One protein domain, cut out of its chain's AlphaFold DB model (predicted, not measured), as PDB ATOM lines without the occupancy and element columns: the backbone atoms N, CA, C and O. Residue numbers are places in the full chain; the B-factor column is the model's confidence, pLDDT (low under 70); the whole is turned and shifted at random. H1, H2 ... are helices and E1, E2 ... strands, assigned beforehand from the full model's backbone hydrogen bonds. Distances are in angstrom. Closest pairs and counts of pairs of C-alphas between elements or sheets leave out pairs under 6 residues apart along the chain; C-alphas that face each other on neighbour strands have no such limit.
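AT A GLANCE: This is residues 6 to 91 and 100 to 114 of the 116 residues of an uncharacterized protein of Rhizobium sp. MHM7A (UniProt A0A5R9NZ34). A twisted sheet of four strands has two helices over one face, H1 over E1 at one edge and the long H2 over E2, E3 and E4, the two steeply tilted to each other at 48 degrees, while the other face is bare. H2 meets the sheet with residues 67 to 83 and runs on past it to Met 91. The 101 printed residues hold H1 E1 E2 E3 H2 E4 along the chain, a mixed class; the sheet's order is E1 - E2 - E3 - E4, all antiparallel. The whole is compact, with a radius of gyration of the C-alphas of 13.6 A, and elongated, spanning 49 by 25 by 21 A.

HOW THE PARTS SIT: H1, residues 6 to 18, is on the sheet of E1, residues 26 to 33, E2, residues 36 to 44, E3, residues 48 to 55, and E4, residues 107 to 113. H1 has a height over the sheet of 8.0 A and runs slantwise to E1, at 45 degrees on the local plane; their closest C-alphas, of Gln 12 and Cys 29, are 5.7 A apart. E1, E2 and E3 form a meander, each strand the antiparallel neighbour of the one before, with N 28 and O 41 at 2.9 A and N 40 and O 52 at 2.8 A. H2, residues 65 to 91, on the same face as H1, runs only just along the strands, at 28 degrees to E3 on the local plane; their closest C-alphas, of Cys 50 and Ala 75, are 5.7 A apart. H2 touches H1 with residues 68 to 73 alone, at a steep tilt of 48 degrees, the same way; the closest C-alphas are those of Met 18 and Ala 72, 6.0 A. E4 is antiparallel to E3, with N 51 and O 110 at 2.8 A. In H1 and H2 every O i to N i+4 pair is within hydrogen-bond range.

IN THESE COORDINATES: H1 begins at C-alpha 6, (167.737, 170.091, 149.264), and is 18.5 A long. E1, E2 and E3 measure 23.6 A, 26.1 A and 22.7 A, H2 38.9 A. E4, 19.9 A, ends at C-alpha 113, (178.575, 190.259, 168.334).

THE WHOLE: Residues 92 to 99 are not printed; C-alphas 91 and 100 are 20.7 A apart. Of the links printed whole, none is long. Confidence is under 70 at residue 61 and residues 88 to 91.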
ATOM      1  N   ASN A   6     167.137 171.345 148.821       75.06
ATOM      2  CA  ASN A   6     167.737 170.091 149.264       75.06
ATOM      3  C   ASN A   6     169.275 170.090 149.348       75.06
ATOM      4  O   ASN A   6     169.816 169.384 150.189       75.06
ATOM      5  N   GLU A   7     169.992 170.807 148.483       78.00
ATOM      6  CA  GLU A   7     171.455 170.924 148.547       78.00
ATOM      7  C   GLU A   7     171.889 171.847 149.682       78.00
ATOM      8  O   GLU A   7     172.801 171.494 150.422       78.00
ATOM      9  N   LEU A   8     171.183 172.961 149.896       81.62
ATOM     10  CA  LEU A   8     171.452 173.863 151.021       81.62
ATOM     11  C   LEU A   8     171.214 173.179 152.367       81.62
ATOM     12  O   LEU A   8     172.053 173.279 153.250       81.62
ATOM     13  N   ILE A   9     170.122 172.419 152.494       84.69
ATOM     14  CA  ILE A   9     169.830 171.640 153.707       84.69
ATOM     15  C   ILE A   9     170.922 170.591 153.963       84.69
ATOM     16  O   ILE A   9     171.316 170.374 155.105       84.69
ATOM     17  N   LYS A  10     171.436 169.941 152.909       86.94
ATOM     18  CA  LYS A  10     172.547 168.989 153.046       86.94
ATOM     19  C   LYS A  10     173.828 169.679 153.499       86.94
ATOM     20  O   LYS A  10     174.474 169.179 154.408       86.94
ATOM     21  N   ILE A  11     174.184 170.801 152.871       88.00
ATOM     22  CA  ILE A  11     175.369 171.588 153.231       88.00
ATOM     23  C   ILE A  11     175.274 172.041 154.688       88.00
ATOM     24  O   ILE A  11     176.218 171.833 155.443       88.00
ATOM     25  N   GLN A  12     174.119 172.571 155.092       90.44
ATOM     26  CA  GLN A  12     173.864 172.978 156.467       90.44
ATOM     27  C   GLN A  12     174.059 171.809 157.439       90.44
ATOM     28  O   GLN A  12     174.850 171.932 158.363       90.44
ATOM     29  N   GLY A  13     173.433 170.652 157.195       89.06
ATOM     30  CA  GLY A  13     173.588 169.488 158.078       89.06
ATOM     31  C   GLY A  13     175.024 168.945 158.151       89.06
ATOM     32  O   GLY A  13     175.456 168.464 159.199       89.06
ATOM     33  N   ILE A  14     175.791 169.037 157.058       91.12
ATOM     34  CA  ILE A  14     177.220 168.687 157.062       91.12
ATOM     35  C   ILE A  14     178.005 169.675 157.928       91.12
ATOM     36  O   ILE A  14     178.781 169.242 158.776       91.12
ATOM     37  N   LEU A  15     177.784 170.980 157.753       91.62
ATOM     38  CA  LEU A  15     178.459 172.004 158.549       91.62
ATOM     39  C   LEU A  15     178.096 171.908 160.030       91.62
ATOM     40  O   LEU A  15     178.997 171.998 160.852       91.62
ATOM     41  N   GLU A  16     176.835 171.646 160.381       91.00
ATOM     42  CA  GLU A  16     176.418 171.384 161.769       91.00
ATOM     43  C   GLU A  16     177.179 170.198 162.374       91.00
ATOM     44  O   GLU A  16     177.572 170.244 163.532       91.00
ATOM     45  N   THR A  17     177.447 169.152 161.583       91.38
ATOM     46  CA  THR A  17     178.208 167.975 162.042       91.38
ATOM     47  C   THR A  17     179.706 168.264 162.205       91.38
ATOM     48  O   THR A  17     180.372 167.617 163.008       91.38
ATOM     49  N   MET A  18     180.253 169.195 161.419       92.19
ATOM     50  CA  MET A  18     181.666 169.607 161.468       92.19
ATOM     51  C   MET A  18     181.927 170.751 162.461       92.19
ATOM     52  O   MET A  18     183.081 171.052 162.764       92.19
ATOM     53  N   SER A  19     180.869 171.409 162.928       90.75
ATOM     54  CA  SER A  19     180.933 172.495 163.905       90.75
ATOM     55  C   SER A  19     181.044 171.938 165.310       90.75
ATOM     56  O   SER A  19     180.495 170.874 165.599       90.75
ATOM     57  N   GLU A  20     181.702 172.680 166.200       89.44
ATOM     58  CA  GLU A  20     181.824 172.237 167.582       89.44
ATOM     59  C   GLU A  20     180.643 172.701 168.439       89.44
ATOM     60  O   GLU A  20     180.461 173.905 168.641       89.44
ATOM     61  N   PRO A  21     179.862 171.768 169.024       85.94
ATOM     62  CA  PRO A  21     178.639 172.094 169.760       85.94
ATOM     63  C   PRO A  21     178.906 172.825 171.082       85.94
ATOM     64  O   PRO A  21     177.975 173.250 171.756       85.94
ATOM     65  N   ALA A  22     180.173 172.941 171.491       83.50
ATOM     66  CA  ALA A  22     180.572 173.766 172.626       83.50
ATOM     67  C   ALA A  22     180.518 175.271 172.309       83.50
ATOM     68  O   ALA A  22     180.431 176.077 173.235       83.50
ATOM     69  N   PHE A  23     180.599 175.638 171.027       84.56
ATOM     70  CA  PHE A  23     180.734 177.023 170.569       84.56
ATOM     71  C   PHE A  23     179.649 177.418 169.562       84.56
ATOM     72  O   PHE A  23     179.302 178.593 169.472       84.56
ATOM     73  N   VAL A  24     179.119 176.451 168.807       89.00
ATOM     74  CA  VAL A  24     178.128 176.654 167.748       89.00
ATOM     75  C   VAL A  24     176.807 176.001 168.144       89.00
ATOM     76  O   VAL A  24     176.711 174.780 168.240       89.00
ATOM     77  N   ASP A  25     175.774 176.821 168.311       87.88
ATOM     78  CA  ASP A  25     174.412 176.389 168.637       87.88
ATOM     79  C   ASP A  25     173.598 176.049 167.382       87.88
ATOM     80  O   ASP A  25     172.751 175.155 167.393       87.88
ATOM     81  N   ALA A  26     173.839 176.773 166.285       90.94
ATOM     82  CA  ALA A  26     173.130 176.577 165.025       90.94
ATOM     83  C   ALA A  26     173.972 177.013 163.823       90.94
ATOM     84  O   ALA A  26     174.809 177.910 163.929       90.94
ATOM     85  N   VAL A  27     173.695 176.425 162.657       92.44
ATOM     86  CA  VAL A  27     174.296 176.842 161.385       92.44
ATOM     87  C   VAL A  27     173.201 177.193 160.389       92.44
ATOM     88  O   VAL A  27     172.214 176.480 160.254       92.44
ATOM     89  N   GLU A  28     173.383 178.278 159.646       91.88
ATOM     90  CA  GLU A  28     172.532 178.636 158.510       91.88
ATOM     91  C   GLU A  28     173.374 178.773 157.248       91.88
ATOM     92  O   GLU A  28     174.503 179.249 157.293       91.88
ATOM     93  N   CYS A  29     172.830 178.353 156.107       88.69
ATOM     94  CA  CYS A  29     173.532 178.399 154.827       88.69
ATOM     95  C   CYS A  29     172.730 179.151 153.776       88.69
ATOM     96  O   CYS A  29     171.531 178.931 153.603       88.69
ATOM     97  N   LEU A  30     173.420 180.000 153.024       88.81
ATOM     98  CA  LEU A  30     172.844 180.783 151.942       88.81
ATOM     99  C   LEU A  30     173.823 180.917 150.774       88.81
ATOM    100  O   LEU A  30     175.040 180.850 150.933       88.81
ATOM    101  N   MET A  31     173.272 181.100 149.577       85.44
ATOM    102  CA  MET A  31     174.042 181.290 148.350       85.44
ATOM    103  C   MET A  31     173.751 182.674 147.789       85.44
ATOM    104  O   MET A  31     172.605 182.984 147.458       85.44
ATOM    105  N   SER A  32     174.794 183.488 147.658       84.88
ATOM    106  CA  SER A  32     174.748 184.746 146.918       84.88
ATOM    107  C   SER A  32     175.027 184.484 145.440       84.88
ATOM    108  O   SER A  32     175.854 183.638 145.103       84.88
ATOM    109  N   GLN A  33     174.324 185.195 144.558       79.81
ATOM    110  CA  GLN A  33     174.515 185.113 143.104       79.81
ATOM    111  C   GLN A  33     175.385 186.262 142.568       79.81
ATOM    112  O   GLN A  33     175.985 186.121 141.510       79.81
ATOM    113  N   GLU A  34     175.493 187.379 143.298       80.31
ATOM    114  CA  GLU A  34     176.272 188.556 142.891       80.31
ATOM    115  C   GLU A  34     176.990 189.176 144.109       80.31
ATOM    116  O   GLU A  34     176.368 189.919 144.870       80.31
ATOM    117  N   PRO A  35     178.289 188.880 144.334       78.06
ATOM    118  CA  PRO A  35     179.095 187.852 143.658       78.06
ATOM    119  C   PRO A  35     178.630 186.424 144.012       78.06
ATOM    120  O   PRO A  35     178.004 186.220 145.055       78.06
ATOM    121  N   LYS A  36     178.955 185.437 143.157       85.56
ATOM    122  CA  LYS A  36     178.686 184.010 143.410       85.56
ATOM    123  C   LYS A  36     179.470 183.572 144.651       85.56
ATOM    124  O   LYS A  36     180.696 183.485 144.622       85.56
ATOM    125  N   ALA A  37     178.772 183.338 145.754       87.88
ATOM    126  CA  ALA A  37     179.401 182.996 147.024       87.88
ATOM    127  C   ALA A  37     178.524 182.051 147.834       87.88
ATOM    128  O   ALA A  37     177.304 182.223 147.887       87.88
ATOM    129  N   ALA A  38     179.155 181.093 148.500       89.94
ATOM    130  CA  ALA A  38     178.508 180.308 149.535       89.94
ATOM    131  C   ALA A  38     178.800 180.937 150.893       89.94
ATOM    132  O   ALA A  38     179.948 181.260 151.193       89.94
ATOM    133  N   ILE A  39     177.764 181.144 151.692       92.38
ATOM    134  CA  ILE A  39     177.849 181.835 152.973       92.38
ATOM    135  C   ILE A  39     177.245 180.913 154.028       92.38
ATOM    136  O   ILE A  39     176.108 180.461 153.883       92.38
ATOM    137  N   ALA A  40     178.012 180.646 155.080       93.75
ATOM    138  CA  ALA A  40     177.568 179.927 156.259       93.75
ATOM    139  C   ALA A  40     177.632 180.854 157.475       93.75
ATOM    140  O   ALA A  40     178.601 181.588 157.661       93.75
ATOM    141  N   VAL A  41     176.584 180.826 158.287       94.88
ATOM    142  CA  VAL A  41     176.452 181.605 159.516       94.88
ATOM    143  C   VAL A  41     176.435 180.626 160.676       94.88
ATOM    144  O   VAL A  41     175.493 179.850 160.803       94.88
ATOM    145  N   PHE A  42     177.472 180.662 161.503       94.94
ATOM    146  CA  PHE A  42     177.628 179.830 162.690       94.94
ATOM    147  C   PHE A  42     177.238 180.665 163.905       94.94
ATOM    148  O   PHE A  42     177.893 181.659 164.222       94.94
ATOM    149  N   LYS A  43     176.129 180.309 164.544       93.00
ATOM    150  CA  LYS A  43     175.520 181.090 165.619       93.00
ATOM    151  C   LYS A  43     175.964 180.565 166.974       93.00
ATOM    152  O   LYS A  43     175.911 179.364 167.210       93.00
ATOM    153  N   CYS A  44     176.335 181.488 167.846       91.62
ATOM    154  CA  CYS A  44     176.589 181.282 169.260       91.62
ATOM    155  C   CYS A  44     175.674 182.233 170.043       91.62
ATOM    156  O   CYS A  44     175.932 183.438 170.112       91.62
ATOM    157  N   GLU A  45     174.587 181.719 170.620       88.19
ATOM    158  CA  GLU A  45     173.494 182.515 171.204       88.19
ATOM    159  C   GLU A  45     173.970 183.505 172.274       88.19
ATOM    160  O   GLU A  45     173.362 184.554 172.486       88.19
ATOM    161  N   HIS A  46     175.072 183.180 172.946       83.56
ATOM    162  CA  HIS A  46     175.611 183.972 174.043       83.56
ATOM    163  C   HIS A  46     176.614 185.047 173.617       83.56
ATOM    164  O   HIS A  46     176.795 186.014 174.355       83.56
ATOM    165  N   PHE A  47     177.265 184.894 172.461       85.50
ATOM    166  CA  PHE A  47     178.419 185.723 172.097       85.50
ATOM    167  C   PHE A  47     178.269 186.423 170.746       85.50
ATOM    168  O   PHE A  47     178.674 187.579 170.613       85.50
ATOM    169  N   GLY A  48     177.670 185.781 169.745       90.25
ATOM    170  CA  GLY A  48     177.550 186.358 168.407       90.25
ATOM    171  C   GLY A  48     177.336 185.321 167.323       90.25
ATOM    172  O   GLY A  48     177.093 184.149 167.581       90.25
ATOM    173  N   GLU A  49     177.474 185.754 166.082       93.19
ATOM    174  CA  GLU A  49     177.524 184.871 164.925       93.19
ATOM    175  C   GLU A  49     178.836 185.072 164.162       93.19
ATOM    176  O   GLU A  49     179.297 186.196 163.963       93.19
ATOM    177  N   CYS A  50     179.447 183.967 163.741       94.06
ATOM    178  CA  CYS A  50     180.586 183.960 162.838       94.06
ATOM    179  C   CYS A  50     180.084 183.658 161.426       94.06
ATOM    180  O   CYS A  50     179.519 182.598 161.159       94.06
ATOM    181  N   VAL A  51     180.253 184.613 160.518       94.50
ATOM    182  CA  VAL A  51     179.852 184.493 159.118       94.50
ATOM    183  C   VAL A  51     181.081 184.152 158.302       94.50
ATOM    184  O   VAL A  51     181.986 184.970 158.171       94.50
ATOM    185  N   VAL A  52     181.098 182.962 157.712       94.44
ATOM    186  CA  VAL A  52     182.169 182.528 156.817       94.44
ATOM    187  C   VAL A  52     181.620 182.440 155.405       94.44
ATOM    188  O   VAL A  52     180.592 181.816 155.148       94.44
ATOM    189  N   SER A  53     182.311 183.069 154.466       92.81
ATOM    190  CA  SER A  53     181.938 183.086 153.060       92.81
ATOM    191  C   SER A  53     183.070 182.574 152.186       92.81
ATOM    192  O   SER A  53     184.242 182.857 152.426       92.81
ATOM    193  N   ARG A  54     182.705 181.809 151.162       91.56
ATOM    194  CA  ARG A  54     183.597 181.287 150.134       91.56
ATOM    195  C   ARG A  54     183.157 181.847 148.795       91.56
ATOM    196  O   ARG A  54     182.051 181.560 148.335       91.56
ATOM    197  N   LEU A  55     184.023 182.646 148.174       88.75
ATOM    198  CA  LEU A  55     183.809 183.097 146.802       88.75
ATOM    199  C   LEU A  55     183.953 181.899 145.865       88.75
ATOM    200  O   LEU A  55     184.944 181.170 145.920       88.75
ATOM    201  N   LEU A  56     182.952 181.695 145.017       85.12
ATOM    202  CA  LEU A  56     182.949 180.633 144.025       85.12
ATOM    203  C   LEU A  56     183.328 181.241 142.681       85.12
ATOM    204  O   LEU A  56     182.743 182.239 142.259       85.12
ATOM    205  N   SER A  57     184.313 180.649 142.009       78.88
ATOM    206  CA  SER A  57     184.591 180.996 140.618       78.88
ATOM    207  C   SER A  57     183.450 180.520 139.716       78.88
ATOM    208  O   SER A  57     182.673 179.634 140.083       78.88
ATOM    209  N   ASP A  58     183.365 181.081 138.511       71.38
ATOM    210  CA  ASP A  58     182.350 180.689 137.525       71.38
ATOM    211  C   ASP A  58     182.408 179.187 137.192       71.38
ATOM    212  O   ASP A  58     181.374 178.585 136.909       71.38
ATOM    213  N   ASP A  59     183.591 178.575 137.325       72.44
ATOM    214  CA  ASP A  59     183.851 177.149 137.088       72.44
ATOM    215  C   ASP A  59     183.501 176.232 138.279       72.44
ATOM    216  O   ASP A  59     183.527 175.007 138.143       72.44
ATOM    217  N   ILE A  60     183.210 176.791 139.460       70.25
ATOM    218  CA  ILE A  60     182.856 176.026 140.663       70.25
ATOM    219  C   ILE A  60     181.361 176.182 140.927       70.25
ATOM    220  O   ILE A  60     180.875 177.245 141.317       70.25
ATOM    221  N   ASP A  61     180.621 175.092 140.738       66.62
ATOM    222  CA  ASP A  61     179.168 175.060 140.938       66.62
ATOM    223  C   ASP A  61     178.734 174.576 142.325       66.62
ATOM    224  O   ASP A  61     177.582 174.779 142.704       66.62
ATOM    225  N   ALA A  62     179.643 173.979 143.099       73.50
ATOM    226  CA  ALA A  62     179.355 173.457 144.430       73.50
ATOM    227  C   ALA A  62     180.579 173.533 145.352       73.50
ATOM    228  O   ALA A  62     181.716 173.440 144.892       73.50
ATOM    229  N   LEU A  63     180.329 173.664 146.657       84.62
ATOM    230  CA  LEU A  63     181.362 173.548 147.685       84.62
ATOM    231  C   LEU A  63     181.879 172.110 147.765       84.62
ATOM    232  O   LEU A  63     181.094 171.159 147.768       84.62
ATOM    233  N   SER A  64     183.197 171.955 147.866       89.00
ATOM    234  CA  SER A  64     183.807 170.667 148.184       89.00
ATOM    235  C   SER A  64     183.706 170.369 149.682       89.00
ATOM    236  O   SER A  64     183.555 171.274 150.502       89.00
ATOM    237  N   GLU A  65     183.844 169.101 150.069       89.50
ATOM    238  CA  GLU A  65     183.913 168.726 151.489       89.50
ATOM    239  C   GLU A  65     185.070 169.436 152.215       89.50
ATOM    240  O   GLU A  65     184.919 169.844 153.362       89.50
ATOM    241  N   ALA A  66     186.196 169.656 151.528       90.56
ATOM    242  CA  ALA A  66     187.329 170.399 152.071       90.56
ATOM    243  C   ALA A  66     186.994 171.881 152.316       90.56
ATOM    244  O   ALA A  66     187.425 172.445 153.323       90.56
ATOM    245  N   ASP A  67     186.196 172.506 151.440       91.31
ATOM    246  CA  ASP A  67     185.715 173.872 151.671       91.31
ATOM    247  C   ASP A  67     184.810 173.915 152.907       91.31
ATOM    248  O   ASP A  67     184.971 174.795 153.744       91.31
ATOM    249  N   LEU A  68     183.909 172.937 153.067       92.44
ATOM    250  CA  LEU A  68     183.018 172.849 154.230       92.44
ATOM    251  C   LEU A  68     183.793 172.670 155.541       92.44
ATOM    252  O   LEU A  68     183.532 173.384 156.506       92.44
ATOM    253  N   GLN A  69     184.787 171.778 155.552       93.06
ATOM    254  CA  GLN A  69     185.682 171.596 156.699       93.06
ATOM    255  C   GLN A  69     186.433 172.887 157.032       93.06
ATOM    256  O   GLN A  69     186.559 173.243 158.199       93.06
ATOM    257  N   THR A  70     186.890 173.613 156.010       93.88
ATOM    258  CA  THR A  70     187.580 174.895 156.193       93.88
ATOM    259  C   THR A  70     186.640 175.945 156.781       93.88
ATOM    260  O   THR A  70     187.016 176.641 157.719       93.88
ATOM    261  N   MET A  71     185.401 176.038 156.287       94.38
ATOM    262  CA  MET A  71     184.411 176.987 156.809       94.38
ATOM    263  C   MET A  71     184.079 176.720 158.277       94.38
ATOM    264  O   MET A  71     184.081 177.656 159.072       94.38
ATOM    265  N   ALA A  72     183.826 175.458 158.635       93.69
ATOM    266  CA  ALA A  72     183.566 175.068 160.018       93.69
ATOM    267  C   ALA A  72     184.790 175.299 160.918       93.69
ATOM    268  O   ALA A  72     184.641 175.833 162.011       93.69
ATOM    269  N   GLY A  73     185.999 174.976 160.445       93.56
ATOM    270  CA  GLY A  73     187.242 175.213 161.184       93.56
ATOM    271  C   GLY A  73     187.452 176.686 161.536       93.56
ATOM    272  O   GLY A  73     187.623 177.010 162.705       93.56
ATOM    273  N   ILE A  74     187.325 177.585 160.551       94.38
ATOM    274  CA  ILE A  74     187.433 179.039 160.769       94.38
ATOM    275  C   ILE A  74     186.424 179.513 161.824       94.38
ATOM    276  O   ILE A  74     186.758 180.316 162.694       94.38
ATOM    277  N   ALA A  75     185.179 179.036 161.737       93.88
ATOM    278  CA  ALA A  75     184.130 179.439 162.663       93.88
ATOM    279  C   ALA A  75     184.371 178.921 164.084       93.88
ATOM    280  O   ALA A  75     184.213 179.683 165.035       93.88
ATOM    281  N   ASN A  76     184.780 177.658 164.221       92.56
ATOM    282  CA  ASN A  76     185.111 177.055 165.509       92.56
ATOM    283  C   ASN A  76     186.262 177.811 166.184       92.56
ATOM    284  O   ASN A  76     186.136 178.178 167.350       92.56
ATOM    285  N   ASP A  77     187.334 178.097 165.442       92.00
ATOM    286  CA  ASP A  77     188.512 178.795 165.964       92.00
ATOM    287  C   ASP A  77     188.170 180.229 166.405       92.00
ATOM    288  O   ASP A  77     188.572 180.671 167.483       92.00
ATOM    289  N   GLU A  78     187.392 180.966 165.603       91.94
ATOM    290  CA  GLU A  78     187.015 182.343 165.941       91.94
ATOM    291  C   GLU A  78     186.034 182.402 167.120       91.94
ATOM    292  O   GLU A  78     186.151 183.280 167.978       91.94
ATOM    293  N   LEU A  79     185.079 181.472 167.204       90.06
ATOM    294  CA  LEU A  79     184.128 181.431 168.315       90.06
ATOM    295  C   LEU A  79     184.794 180.985 169.619       90.06
ATOM    296  O   LEU A  79     184.553 181.620 170.644       90.06
ATOM    297  N   ASP A  80     185.679 179.982 169.593       89.69
ATOM    298  CA  ASP A  80     186.483 179.601 170.762       89.69
ATOM    299  C   ASP A  80     187.304 180.797 171.262       89.69
ATOM    300  O   ASP A  80     187.240 181.169 172.435       89.69
ATOM    301  N   ARG A  81     187.972 181.513 170.347       88.06
ATOM    302  CA  ARG A  81     188.711 182.738 170.669       88.06
ATOM    303  C   ARG A  81     187.836 183.786 171.354       88.06
ATOM    304  O   ARG A  81     188.245 184.342 172.374       88.06
ATOM    305  N   ILE A  82     186.650 184.077 170.818       87.31
ATOM    306  CA  ILE A  82     185.720 185.055 171.404       87.31
ATOM    307  C   ILE A  82     185.255 184.614 172.795       87.31
ATOM    308  O   ILE A  82     185.224 185.432 173.721       87.31
ATOM    309  N   ILE A  83     184.919 183.335 172.963       85.81
ATOM    310  CA  ILE A  83     184.486 182.764 174.243       85.81
ATOM    311  C   ILE A  83     185.613 182.875 175.271       85.81
ATOM    312  O   ILE A  83     185.391 183.350 176.389       85.81
ATOM    313  N   MET A  84     186.839 182.516 174.885       84.56
ATOM    314  CA  MET A  84     188.017 182.661 175.730       84.56
ATOM    315  C   MET A  84     188.264 184.129 176.084       84.56
ATOM    316  O   MET A  84     188.382 184.439 177.266       84.56
ATOM    317  N   ALA A  85     188.299 185.045 175.113       82.69
ATOM    318  CA  ALA A  85     188.538 186.469 175.358       82.69
ATOM    319  C   ALA A  85     187.531 187.062 176.354       82.69
ATOM    320  O   ALA A  85     187.929 187.782 177.268       82.69
ATOM    321  N   ASN A  86     186.246 186.712 176.235       78.81
ATOM    322  CA  ASN A  86     185.218 187.146 177.183       78.81
ATOM    323  C   ASN A  86     185.372 186.486 178.563       78.81
ATOM    324  O   ASN A  86     185.217 187.152 179.585       78.81
ATOM    325  N   GLY A  87     185.714 185.195 178.615       77.62
ATOM    326  CA  GLY A  87     186.000 184.498 179.869       77.62
ATOM    327  C   GLY A  87     187.182 185.118 180.619       77.62
ATOM    328  O   GLY A  87     187.094 185.375 181.819       77.62
ATOM    329  N   TRP A  88     188.265 185.431 179.904       67.50
ATOM    330  CA  TRP A  88     189.436 186.119 180.448       67.50
ATOM    331  C   TRP A  88     189.124 187.568 180.830       67.50
ATOM    332  O   TRP A  88     189.450 187.965 181.945       67.50
ATOM    333  N   GLY A  89     188.427 188.327 179.981       60.97
ATOM    334  CA  GLY A  89     187.980 189.694 180.277       60.97
ATOM    335  C   GLY A  89     187.032 189.788 181.479       60.97
ATOM    336  O   GLY A  89     186.987 190.804 182.159       60.97
ATOM    337  N   SER A  90     186.313 188.712 181.814       65.44
ATOM    338  CA  SER A  90     185.541 188.642 183.059       65.44
ATOM    339  C   SER A  90     186.408 188.366 184.296       65.44
ATOM    340  O   SER A  90     185.976 188.660 185.411       65.44
ATOM    341  N   MET A  91     187.585 187.754 184.136       67.31
ATOM    342  CA  MET A  91     188.507 187.427 185.236       67.31
ATOM    343  C   MET A  91     189.561 188.510 185.466       67.31
ATOM    344  O   MET A  91     190.070 188.663 186.578       67.31
ATOM    345  N   HIS A 100     192.819 187.184 165.562       77.12
ATOM    346  CA  HIS A 100     191.750 186.489 164.830       77.12
ATOM    347  C   HIS A 100     192.169 185.121 164.275       77.12
ATOM    348  O   HIS A 100     193.354 184.891 164.023       77.12
ATOM    349  N   ALA A 101     191.182 184.255 164.028       80.50
ATOM    350  CA  ALA A 101     191.393 182.996 163.320       80.50
ATOM    351  C   ALA A 101     192.057 183.206 161.945       80.50
ATOM    352  O   ALA A 101     191.778 184.181 161.237       80.50
ATOM    353  N   ASP A 102     192.918 182.266 161.548       85.25
ATOM    354  CA  ASP A 102     193.560 182.277 160.233       85.25
ATOM    355  C   ASP A 102     192.522 182.000 159.134       85.25
ATOM    356  O   ASP A 102     191.859 180.963 159.125       85.25
ATOM    357  N   VAL A 103     192.400 182.915 158.168       89.94
ATOM    358  CA  VAL A 103     191.449 182.799 157.049       89.94
ATOM    359  C   VAL A 103     192.213 182.515 155.747       89.94
ATOM    360  O   VAL A 103     192.919 183.398 155.252       89.94
ATOM    361  N   PRO A 104     192.092 181.306 155.161       89.12
ATOM    362  CA  PRO A 104     192.751 180.959 153.903       89.12
ATOM    363  C   PRO A 104     192.241 181.768 152.702       89.12
ATOM    364  O   PRO A 104     191.133 182.304 152.697       89.12
ATOM    365  N   GLU A 105     193.035 181.803 151.627       87.00
ATOM    366  CA  GLU A 105     192.706 182.569 150.420       87.00
ATOM    367  C   GLU A 105     191.365 182.147 149.790       87.00
ATOM    368  O   GLU A 105     191.061 180.963 149.603       87.00
ATOM    369  N   GLY A 106     190.559 183.151 149.438       86.69
ATOM    370  CA  GLY A 106     189.221 183.001 148.864       86.69
ATOM    371  C   GLY A 106     188.125 182.690 149.889       86.69
ATOM    372  O   GLY A 106     186.975 182.490 149.492       86.69
ATOM    373  N   PHE A 107     188.458 182.645 151.180       91.69
ATOM    374  CA  PHE A 107     187.490 182.721 152.268       91.69
ATOM    375  C   PHE A 107     187.483 184.129 152.861       91.69
ATOM    376  O   PHE A 107     188.485 184.843 152.832       91.69
ATOM    377  N   VAL A 108     186.338 184.534 153.391       92.62
ATOM    378  CA  VAL A 108     186.183 185.766 154.164       92.62
ATOM    379  C   VAL A 108     185.376 185.429 155.404       92.62
ATOM    380  O   VAL A 108     184.364 184.738 155.304       92.62
ATOM    381  N   MET A 109     185.823 185.926 156.550       93.62
ATOM    382  CA  MET A 109     185.173 185.734 157.839       93.62
ATOM    383  C   MET A 109     184.810 187.090 158.442       93.62
ATOM    384  O   MET A 109     185.584 188.045 158.359       93.62
ATOM    385  N   GLU A 110     183.613 187.169 159.009       93.12
ATOM    386  CA  GLU A 110     183.092 188.330 159.720       93.12
ATOM    387  C   GLU A 110     182.443 187.855 161.022       93.12
ATOM    388  O   GLU A 110     181.489 187.077 160.997       93.12
ATOM    389  N   PHE A 111     182.927 188.348 162.160       90.75
ATOM    390  CA  PHE A 111     182.274 188.131 163.445       90.75
ATOM    391  C   PHE A 111     181.298 189.270 163.759       90.75
ATOM    392  O   PHE A 111     181.661 190.448 163.696       90.75
ATOM    393  N   ARG A 112     180.068 188.918 164.139       91.56
ATOM    394  CA  ARG A 112     179.015 189.858 164.536       91.56
ATOM    395  C   ARG A 112     178.604 189.581 165.982       91.56
ATOM    396  O   ARG A 112     177.985 188.549 166.239       91.56
ATOM    397  N   PRO A 113     178.924 190.471 166.933       86.50
ATOM    398  CA  PRO A 113     178.575 190.259 168.334       86.50
ATOM    399  C   PRO A 113     177.059 190.336 168.551       86.50
ATOM    400  O   PRO A 113     176.364 191.095 167.867       86.50
ATOM    401  N   VAL A 114     176.548 189.611 169.553       84.62
ATOM    402  CA  VAL A 114     175.183 189.847 170.052       84.62
ATOM    403  C   VAL A 114     175.137 191.256 170.650       84.62
ATOM    404  O   VAL A 114     175.817 191.551 171.632       84.62
TER     405      VAL A 114